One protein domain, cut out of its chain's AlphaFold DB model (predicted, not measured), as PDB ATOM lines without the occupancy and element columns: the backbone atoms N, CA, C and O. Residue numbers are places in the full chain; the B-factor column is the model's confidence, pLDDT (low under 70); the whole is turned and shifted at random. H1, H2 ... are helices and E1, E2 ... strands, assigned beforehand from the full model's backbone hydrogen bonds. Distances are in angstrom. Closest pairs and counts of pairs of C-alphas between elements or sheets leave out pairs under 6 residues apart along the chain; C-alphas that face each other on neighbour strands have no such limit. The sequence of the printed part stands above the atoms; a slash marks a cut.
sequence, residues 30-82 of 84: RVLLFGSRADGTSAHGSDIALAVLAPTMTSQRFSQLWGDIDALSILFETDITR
ATOM      1  N   ARG A  30     107.067 104.084 101.833       93.50
ATOM      2  CA  ARG A  30     108.499 104.166 102.147       93.50
ATOM      3  C   ARG A  30     108.915 105.586 102.508       93.50
ATOM      4  O   ARG A  30     108.375 106.554 101.981       93.50
ATOM      5  N   VAL A  31     109.948 105.692 103.338       93.31
ATOM      6  CA  VAL A  31     110.649 106.950 103.614       93.31
ATOM      7  C   VAL A  31     112.120 106.764 103.272       93.31
ATOM      8  O   VAL A  31     112.740 105.792 103.702       93.31
ATOM      9  N   LEU A  32     112.665 107.671 102.467       91.06
ATOM     10  CA  LEU A  32     114.063 107.654 102.054       91.06
ATOM     11  C   LEU A  32     114.783 108.843 102.679       91.06
ATOM     12  O   LEU A  32     114.328 109.975 102.544       91.06
ATOM     13  N   LEU A  33     115.918 108.590 103.323       89.12
ATOM     14  CA  LEU A  33     116.843 109.648 103.708       89.12
ATOM     15  C   LEU A  33     117.686 110.029 102.492       89.12
ATOM     16  O   LEU A  33     118.233 109.148 101.826       89.12
ATOM     17  N   PHE A  34     117.805 111.323 102.216       84.50
ATOM     18  CA  PHE A  34     118.644 111.831 101.135       84.50
ATOM     19  C   PHE A  34     119.454 113.054 101.582       84.50
ATOM     20  O   PHE A  34     119.377 113.497 102.728       84.50
ATOM     21  N   GLY A  35     120.289 113.568 100.680       82.81
ATOM     22  CA  GLY A  35     121.154 114.712 100.948       82.81
ATOM     23  C   GLY A  35     122.390 114.353 101.774       82.81
ATOM     24  O   GLY A  35     122.816 113.200 101.842       82.81
ATOM     25  N   SER A  36     122.974 115.360 102.426       80.94
ATOM     26  CA  SER A  36     124.318 115.268 103.018       80.94
ATOM     27  C   SER A  36     124.474 114.164 104.073       80.94
ATOM     28  O   SER A  36     125.553 113.584 104.197       80.94
ATOM     29  N   ARG A  37     123.404 113.828 104.812       81.00
ATOM     30  CA  ARG A  37     123.405 112.711 105.778       81.00
ATOM     31  C   ARG A  37     123.430 111.337 105.118       81.00
ATOM     32  O   ARG A  37     124.003 110.413 105.690       81.00
ATOM     33  N   ALA A  38     122.823 111.197 103.941       78.62
ATOM     34  CA  ALA A  38     122.879 109.959 103.169       78.62
ATOM     35  C   ALA A  38     124.258 109.780 102.514       78.62
ATOM     36  O   ALA A  38     124.800 108.678 102.521       78.62
ATOM     37  N   ASP A  39     124.856 110.878 102.044       76.38
ATOM     38  CA  ASP A  39     126.161 110.881 101.367       76.38
ATOM     39  C   ASP A  39     127.359 110.840 102.334       76.38
ATOM     40  O   ASP A  39     128.513 110.790 101.906       76.38
ATOM     41  N   GLY A  40     127.115 110.891 103.648       66.81
ATOM     42  CA  GLY A  40     128.161 110.893 104.676       66.81
ATOM     43  C   GLY A  40     128.984 112.186 104.742       66.81
ATOM     44  O   GLY A  40     130.018 112.221 105.404       66.81
ATOM     45  N   THR A  41     128.532 113.252 104.078       67.69
ATOM     46  CA  THR A  41     129.185 114.575 104.040       67.69
ATOM     47  C   THR A  41     128.552 115.582 105.004       67.69
ATOM     48  O   THR A  41     128.919 116.756 105.010       67.69
ATOM     49  N   SER A  42     127.595 115.147 105.828       67.94
ATOM     50  CA  SER A  42     126.878 116.006 106.773       67.94
ATOM     51  C   SER A  42     127.808 116.658 107.797       67.94
ATOM     52  O   SER A  42     128.566 115.969 108.485       67.94
ATOM     53  N   ALA A  43     127.682 117.974 107.959       62.53
ATOM     54  CA  ALA A  43     128.291 118.712 109.058       62.53
ATOM     55  C   ALA A  43     127.427 118.603 110.329       62.53
ATOM     56  O   ALA A  43     126.238 118.272 110.274       62.53
ATOM     57  N   HIS A  44     128.006 118.916 111.492       59.16
ATOM     58  CA  HIS A  44     127.221 119.063 112.717       59.16
ATOM     59  C   HIS A  44     126.128 120.123 112.511       59.16
ATOM     60  O   HIS A  44     126.437 121.281 112.250       59.16
ATOM     61  N   GLY A  45     124.861 119.711 112.626       62.34
ATOM     62  CA  GLY A  45     123.706 120.601 112.482       62.34
ATOM     63  C   GLY A  45     123.063 120.650 111.094       62.34
ATOM     64  O   GLY A  45     122.196 121.484 110.904       62.34
ATOM     65  N   SER A  46     123.439 119.786 110.140       73.88
ATOM     66  CA  SER A  46     122.712 119.694 108.861       73.88
ATOM     67  C   SER A  46     121.218 119.374 109.059       73.88
ATOM     68  O   SER A  46     120.827 118.857 110.112       73.88
ATOM     69  N   ASP A  47     120.411 119.522 108.010       80.69
ATOM     70  CA  ASP A  47     118.969 119.210 108.016       80.69
ATOM     71  C   ASP A  47     118.695 117.740 107.677       80.69
ATOM     72  O   ASP A  47     119.451 117.088 106.943       80.69
ATOM     73  N   ILE A  48     117.650 117.163 108.264       86.44
ATOM     74  CA  ILE A  48     117.214 115.795 107.979       86.44
ATOM     75  C   ILE A  48     116.275 115.848 106.773       86.44
ATOM     76  O   ILE A  48     115.095 116.137 106.926       86.44
ATOM     77  N   ALA A  49     116.799 115.558 105.581       89.38
ATOM     78  CA  ALA A  49     116.013 115.542 104.351       89.38
ATOM     79  C   ALA A  49     115.399 114.153 104.095       89.38
ATOM     80  O   ALA A  49     116.114 113.165 103.882       89.38
ATOM     81  N   LEU A  50     114.069 114.072 104.128       91.62
ATOM     82  CA  LEU A  50     113.295 112.838 103.998       91.62
ATOM     83  C   LEU A  50     112.333 112.917 102.815       91.62
ATOM     84  O   LEU A  50     111.542 113.850 102.684       91.62
ATOM     85  N   ALA A  51     112.375 111.909 101.950       92.75
ATOM     86  CA  ALA A  51     111.422 111.741 100.865       92.75
ATOM     87  C   ALA A  51     110.376 110.708 101.283       92.75
ATOM     88  O   ALA A  51     110.703 109.537 101.487       92.75
ATOM     89  N   VAL A  52     109.123 111.138 101.408       94.31
ATOM     90  CA  VAL A  52     107.998 110.285 101.800       94.31
ATOM     91  C   VAL A  52     107.283 109.805 100.541       94.31
ATOM     92  O   VAL A  52     106.584 110.566  99.875       94.31
ATOM     93  N   LEU A  53     107.462 108.527 100.213       94.88
ATOM     94  CA  LEU A  53     106.749 107.847  99.138       94.88
ATOM     95  C   LEU A  53     105.387 107.395  99.664       94.88
ATOM     96  O   LEU A  53     105.284 106.411 100.396       94.88
ATOM     97  N   ALA A  54     104.358 108.155  99.302       94.44
ATOM     98  CA  ALA A  54     102.983 107.943  99.731       94.44
ATOM     99  C   ALA A  54     102.009 108.327  98.595       94.44
ATOM    100  O   ALA A  54     101.374 109.385  98.656       94.44
ATOM    101  N   PRO A  55     101.922 107.526  97.515       92.00
ATOM    102  CA  PRO A  55     101.211 107.905  96.288       92.00
ATOM    103  C   PRO A  55      99.699 108.075  96.490       92.00
ATOM    104  O   PRO A  55      99.055 108.829  95.764       92.00
ATOM    105  N   THR A  56      99.125 107.406  97.492       94.69
ATOM    106  CA  THR A  56      97.699 107.502  97.839       94.69
ATOM    107  C   THR A  56      97.401 108.589  98.878       94.69
ATOM    108  O   THR A  56      96.233 108.865  99.163       94.69
ATOM    109  N   MET A  57      98.430 109.231  99.444       95.44
ATOM    110  CA  MET A  57      98.267 110.230 100.497       95.44
ATOM    111  C   MET A  57      97.777 111.563  99.931       95.44
ATOM    112  O   MET A  57      98.367 112.146  99.020       95.44
ATOM    113  N   THR A  58      96.708 112.092 100.523       95.06
ATOM    114  CA  THR A  58      96.172 113.407 100.157       95.06
ATOM    115  C   THR A  58      97.034 114.536 100.722       95.06
ATOM    116  O   THR A  58      97.703 114.373 101.743       95.06
ATOM    117  N   SER A  59      96.970 115.729 100.122       93.12
ATOM    118  CA  SER A  59      97.694 116.903 100.636       93.12
ATOM    119  C   SER A  59      97.323 117.244 102.083       93.12
ATOM    120  O   SER A  59      98.195 117.602 102.861       93.12
ATOM    121  N   GLN A  60      96.056 117.066 102.477       95.50
ATOM    122  CA  GLN A  60      95.620 117.279 103.861       95.50
ATOM    123  C   GLN A  60      96.288 116.294 104.831       95.50
ATOM    124  O   GLN A  60      96.745 116.697 105.899       95.50
ATOM    125  N   ARG A  61      96.355 115.008 104.465       95.75
ATOM    126  CA  ARG A  61      97.029 113.978 105.270       95.75
ATOM    127  C   ARG A  61      98.530 114.236 105.349       95.75
ATOM    128  O   ARG A  61      99.103 114.100 106.424       95.75
ATOM    129  N   PHE A  62      99.133 114.689 104.253       94.69
ATOM    130  CA  PHE A  62     100.538 115.082 104.229       94.69
ATOM    131  C   PHE A  62     100.821 116.284 105.141       94.69
ATOM    132  O   PHE A  62     101.775 116.249 105.906       94.69
ATOM    133  N   SER A  63      99.965 117.312 105.147       94.12
ATOM    134  CA  SER A  63     100.096 118.437 106.087       94.12
ATOM    135  C   SER A  63      99.961 118.004 107.550       94.12
ATOM    136  O   SER A  63     100.658 118.538 108.405       94.12
ATOM    137  N   GLN A  64      99.096 117.026 107.849       96.19
ATOM    138  CA  GLN A  64      99.010 116.445 109.194       96.19
ATOM    139  C   GLN A  64     100.296 115.707 109.568       96.19
ATOM    140  O   GLN A  64     100.791 115.895 110.670       96.19
ATOM    141  N   LEU A  65     100.837 114.891 108.657       94.88
ATOM    142  CA  LEU A  65     102.116 114.207 108.855       94.88
ATOM    143  C   LEU A  65     103.236 115.209 109.120       94.88
ATOM    144  O   LEU A  65     104.015 115.013 110.046       94.88
ATOM    145  N   TRP A  66     103.290 116.293 108.346       93.25
ATOM    146  CA  TRP A  66     104.282 117.346 108.534       93.25
ATOM    147  C   TRP A  66     104.177 117.979 109.926       93.25
ATOM    148  O   TRP A  66     105.176 118.060 110.631       93.25
ATOM    149  N   GLY A  67     102.962 118.331 110.365       93.12
ATOM    150  CA  GLY A  67     102.737 118.867 111.711       93.12
ATOM    151  C   GLY A  67     103.092 117.883 112.832       93.12
ATOM    152  O   GLY A  67     103.646 118.287 113.850       93.12
ATOM    153  N   ASP A  68     102.827 116.589 112.643       94.44
ATOM    154  CA  ASP A  68     103.174 115.554 113.621       94.44
ATOM    155  C   ASP A  68     104.693 115.336 113.728       94.44
ATOM    156  O   ASP A  68     105.177 115.007 114.811       94.44
ATOM    157  N   ILE A  69     105.441 115.534 112.636       92.44
ATOM    158  CA  ILE A  69     106.909 115.487 112.647       92.44
ATOM    159  C   ILE A  69     107.494 116.760 113.273       92.44
ATOM    160  O   ILE A  69     108.400 116.651 114.092       92.44
ATOM    161  N   ASP A  70     106.959 117.939 112.946       89.94
ATOM    162  CA  ASP A  70     107.377 119.225 113.533       89.94
ATOM    163  C   ASP A  70     107.145 119.271 115.057       89.94
ATOM    164  O   ASP A  70     107.909 119.868 115.810       89.94
ATOM    165  N   ALA A  71     106.127 118.555 115.544       92.25
ATOM    166  CA  ALA A  71     105.861 118.400 116.972       92.25
ATOM    167  C   ALA A  71     106.845 117.461 117.702       92.25
ATOM    168  O   ALA A  71     106.836 117.408 118.939       92.25
ATOM    169  N   LEU A  72     107.678 116.694 116.986       91.00
ATOM    170  CA  LEU A  72     108.696 115.855 117.617       91.00
ATOM    171  C   LEU A  72     109.783 116.733 118.246       91.00
ATOM    172  O   LEU A  72     110.210 117.738 117.691       91.00
ATOM    173  N   SER A  73     110.301 116.324 119.405       86.50
ATOM    174  CA  SER A  73     111.399 117.030 120.087       86.50
ATOM    175  C   SER A  73     112.765 116.735 119.446       86.50
ATOM    176  O   SER A  73     113.699 116.293 120.122       86.50
ATOM    177  N   ILE A  74     112.876 116.941 118.132       85.62
ATOM    178  CA  ILE A  74     114.096 116.767 117.341       85.62
ATOM    179  C   ILE A  74     114.794 118.129 117.238       85.62
ATOM    180  O   ILE A  74     114.186 119.129 116.885       85.62
ATOM    181  N   LEU A  75     116.089 118.180 117.566       83.50
ATOM    182  CA  LEU A  75     116.872 119.428 117.558       83.50
ATOM    183  C   LEU A  75     117.339 119.862 116.159       83.50
ATOM    184  O   LEU A  75     117.865 120.961 116.008       83.50
ATOM    185  N   PHE A  76     117.218 118.983 115.165       81.62
ATOM    186  CA  PHE A  76     117.598 119.248 113.781       81.62
ATOM    187  C   PHE A  76     116.375 119.664 112.974       81.62
ATOM    188  O   PHE A  76     115.306 119.070 113.127       81.62
ATOM    189  N   GLU A  77     116.561 120.618 112.069       82.25
ATOM    190  CA  GLU A  77     115.548 120.942 111.073       82.25
ATOM    191  C   GLU A  77     115.259 119.702 110.213       82.25
ATOM    192  O   GLU A  77     116.169 118.945 109.857       82.25
ATOM    193  N   THR A  78     113.977 119.447 109.952       83.12
ATOM    194  CA  THR A  78     113.524 118.281 109.190       83.12
ATOM    195  C   THR A  78     112.790 118.763 107.950       83.12
ATOM    196  O   THR A  78     111.728 119.372 108.050       83.12
ATOM    197  N   ASP A  79     113.351 118.465 106.783       85.12
ATOM    198  CA  ASP A  79     112.736 118.764 105.495       85.12
ATOM    199  C   ASP A  79     112.073 117.496 104.951       85.12
ATOM    200  O   ASP A  79     112.718 116.458 104.781       85.12
ATOM    201  N   ILE A  80     110.765 117.565 104.699       86.06
ATOM    202  CA  ILE A  80     109.977 116.433 104.218       86.06
ATOM    203  C   ILE A  80     109.381 116.780 102.867       86.06
ATOM    204  O   ILE A  80     108.488 117.618 102.753       86.06
ATOM    205  N   THR A  81     109.811 116.046 101.847       87.06
ATOM    206  CA  THR A  81     109.286 116.176 100.490       87.06
ATOM    207  C   THR A  81     108.472 114.942 100.115       87.06
ATOM    208  O   THR A  81     108.854 113.811 100.411       87.06
ATOM    209  N   ARG A  82     107.352 115.141  99.415       84.81
ATOM    210  CA  ARG A  82     106.596 114.062  98.765       84.81
ATOM    211  C   ARG A  82     106.854 114.118  97.258       84.81
ATOM    212  O   ARG A  82     106.216 114.933  96.588       84.81
TER     213      ARG A  82
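What this domain is: This is residues 30 to 82 of the 84 residues of the protein "Nucleotidyltransferase family protein" of Thioflavicoccus mobilis 8321 (UniProt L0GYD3). A small three-stranded sheet, with E2 in the middle between E1 and E3, has the one helix H1 alongside its E3 edge, where the helix only grazes it. A long loop, residues 35 to 47, reaches out from the end of E1 and folds back to the start of E2, on the other side of the sheet from H1. The printed part has 53 residues with three named strands and one named helix, in the order E1, E2, H1, E3 along the chain; the sheet runs E1, E2, E3 and is mixed, and the class is mixed, helices and strands. The whole is only just compact, close to loose, with a radius of gyration of the C-alphas of 12.0 A, and only just flat, spanning 34 by 23 by 12 A.

How they stand to each other: The edge strand E1, residues 30 to 34, and the inner strand E2, residues 48 to 53, form a hairpin, antiparallel at 147 degrees. The C-alphas of Val 31 and Val 52, which face each other, are 4.6 A apart. N 32 and O 51, 2.9 A apart, and N 51 and O 32, 2.8 A apart, are within hydrogen-bond range. E2 is the parallel neighbour of the other edge strand, E3, residues 78 to 81, at 28 degrees. Here N 50 and O 79, at 2.8 A, and N 81 and O 50, at 2.9 A, are within hydrogen-bond range. The helix H1, residues 59 to 70, is on the sheet but only grazes it, with its residues 62 to 70. The closest C-alphas of H1 and E3 are those of Trp 66 and Ile 80, 7.2 A apart. E2, H1 and E3 make a strand-helix-strand unit, two parallel neighbour strands with a helix between them along the chain, and its crossover is right-handed. In H1 every O i to N i+4 pair is within hydrogen-bond range.

Where its parts are: E1 begins at C-alpha 30, (108.499, 104.166, 102.147), and is 12.8 A long from first to last C-alpha. E2, the longest strand by residues, measures 15.8 A. H1 measures 16.3 A and begins at C-alpha 59, (97.694, 116.903, 100.636). E3 measures 9.9 A and ends at C-alpha 81, (109.286, 116.176, 100.490).

The domain as a whole: The two C-alphas farthest apart are those of His 44 and Thr 56, at 35.0 A. The printed part has no cut. The link from E1 to E2 is long, with 13 residues; that from E2 to H1 is tight, and that from H1 to E3 is short. The mean pLDDT of the printed part is 86.2, and residues 40 to 45, in the long link, are under 70.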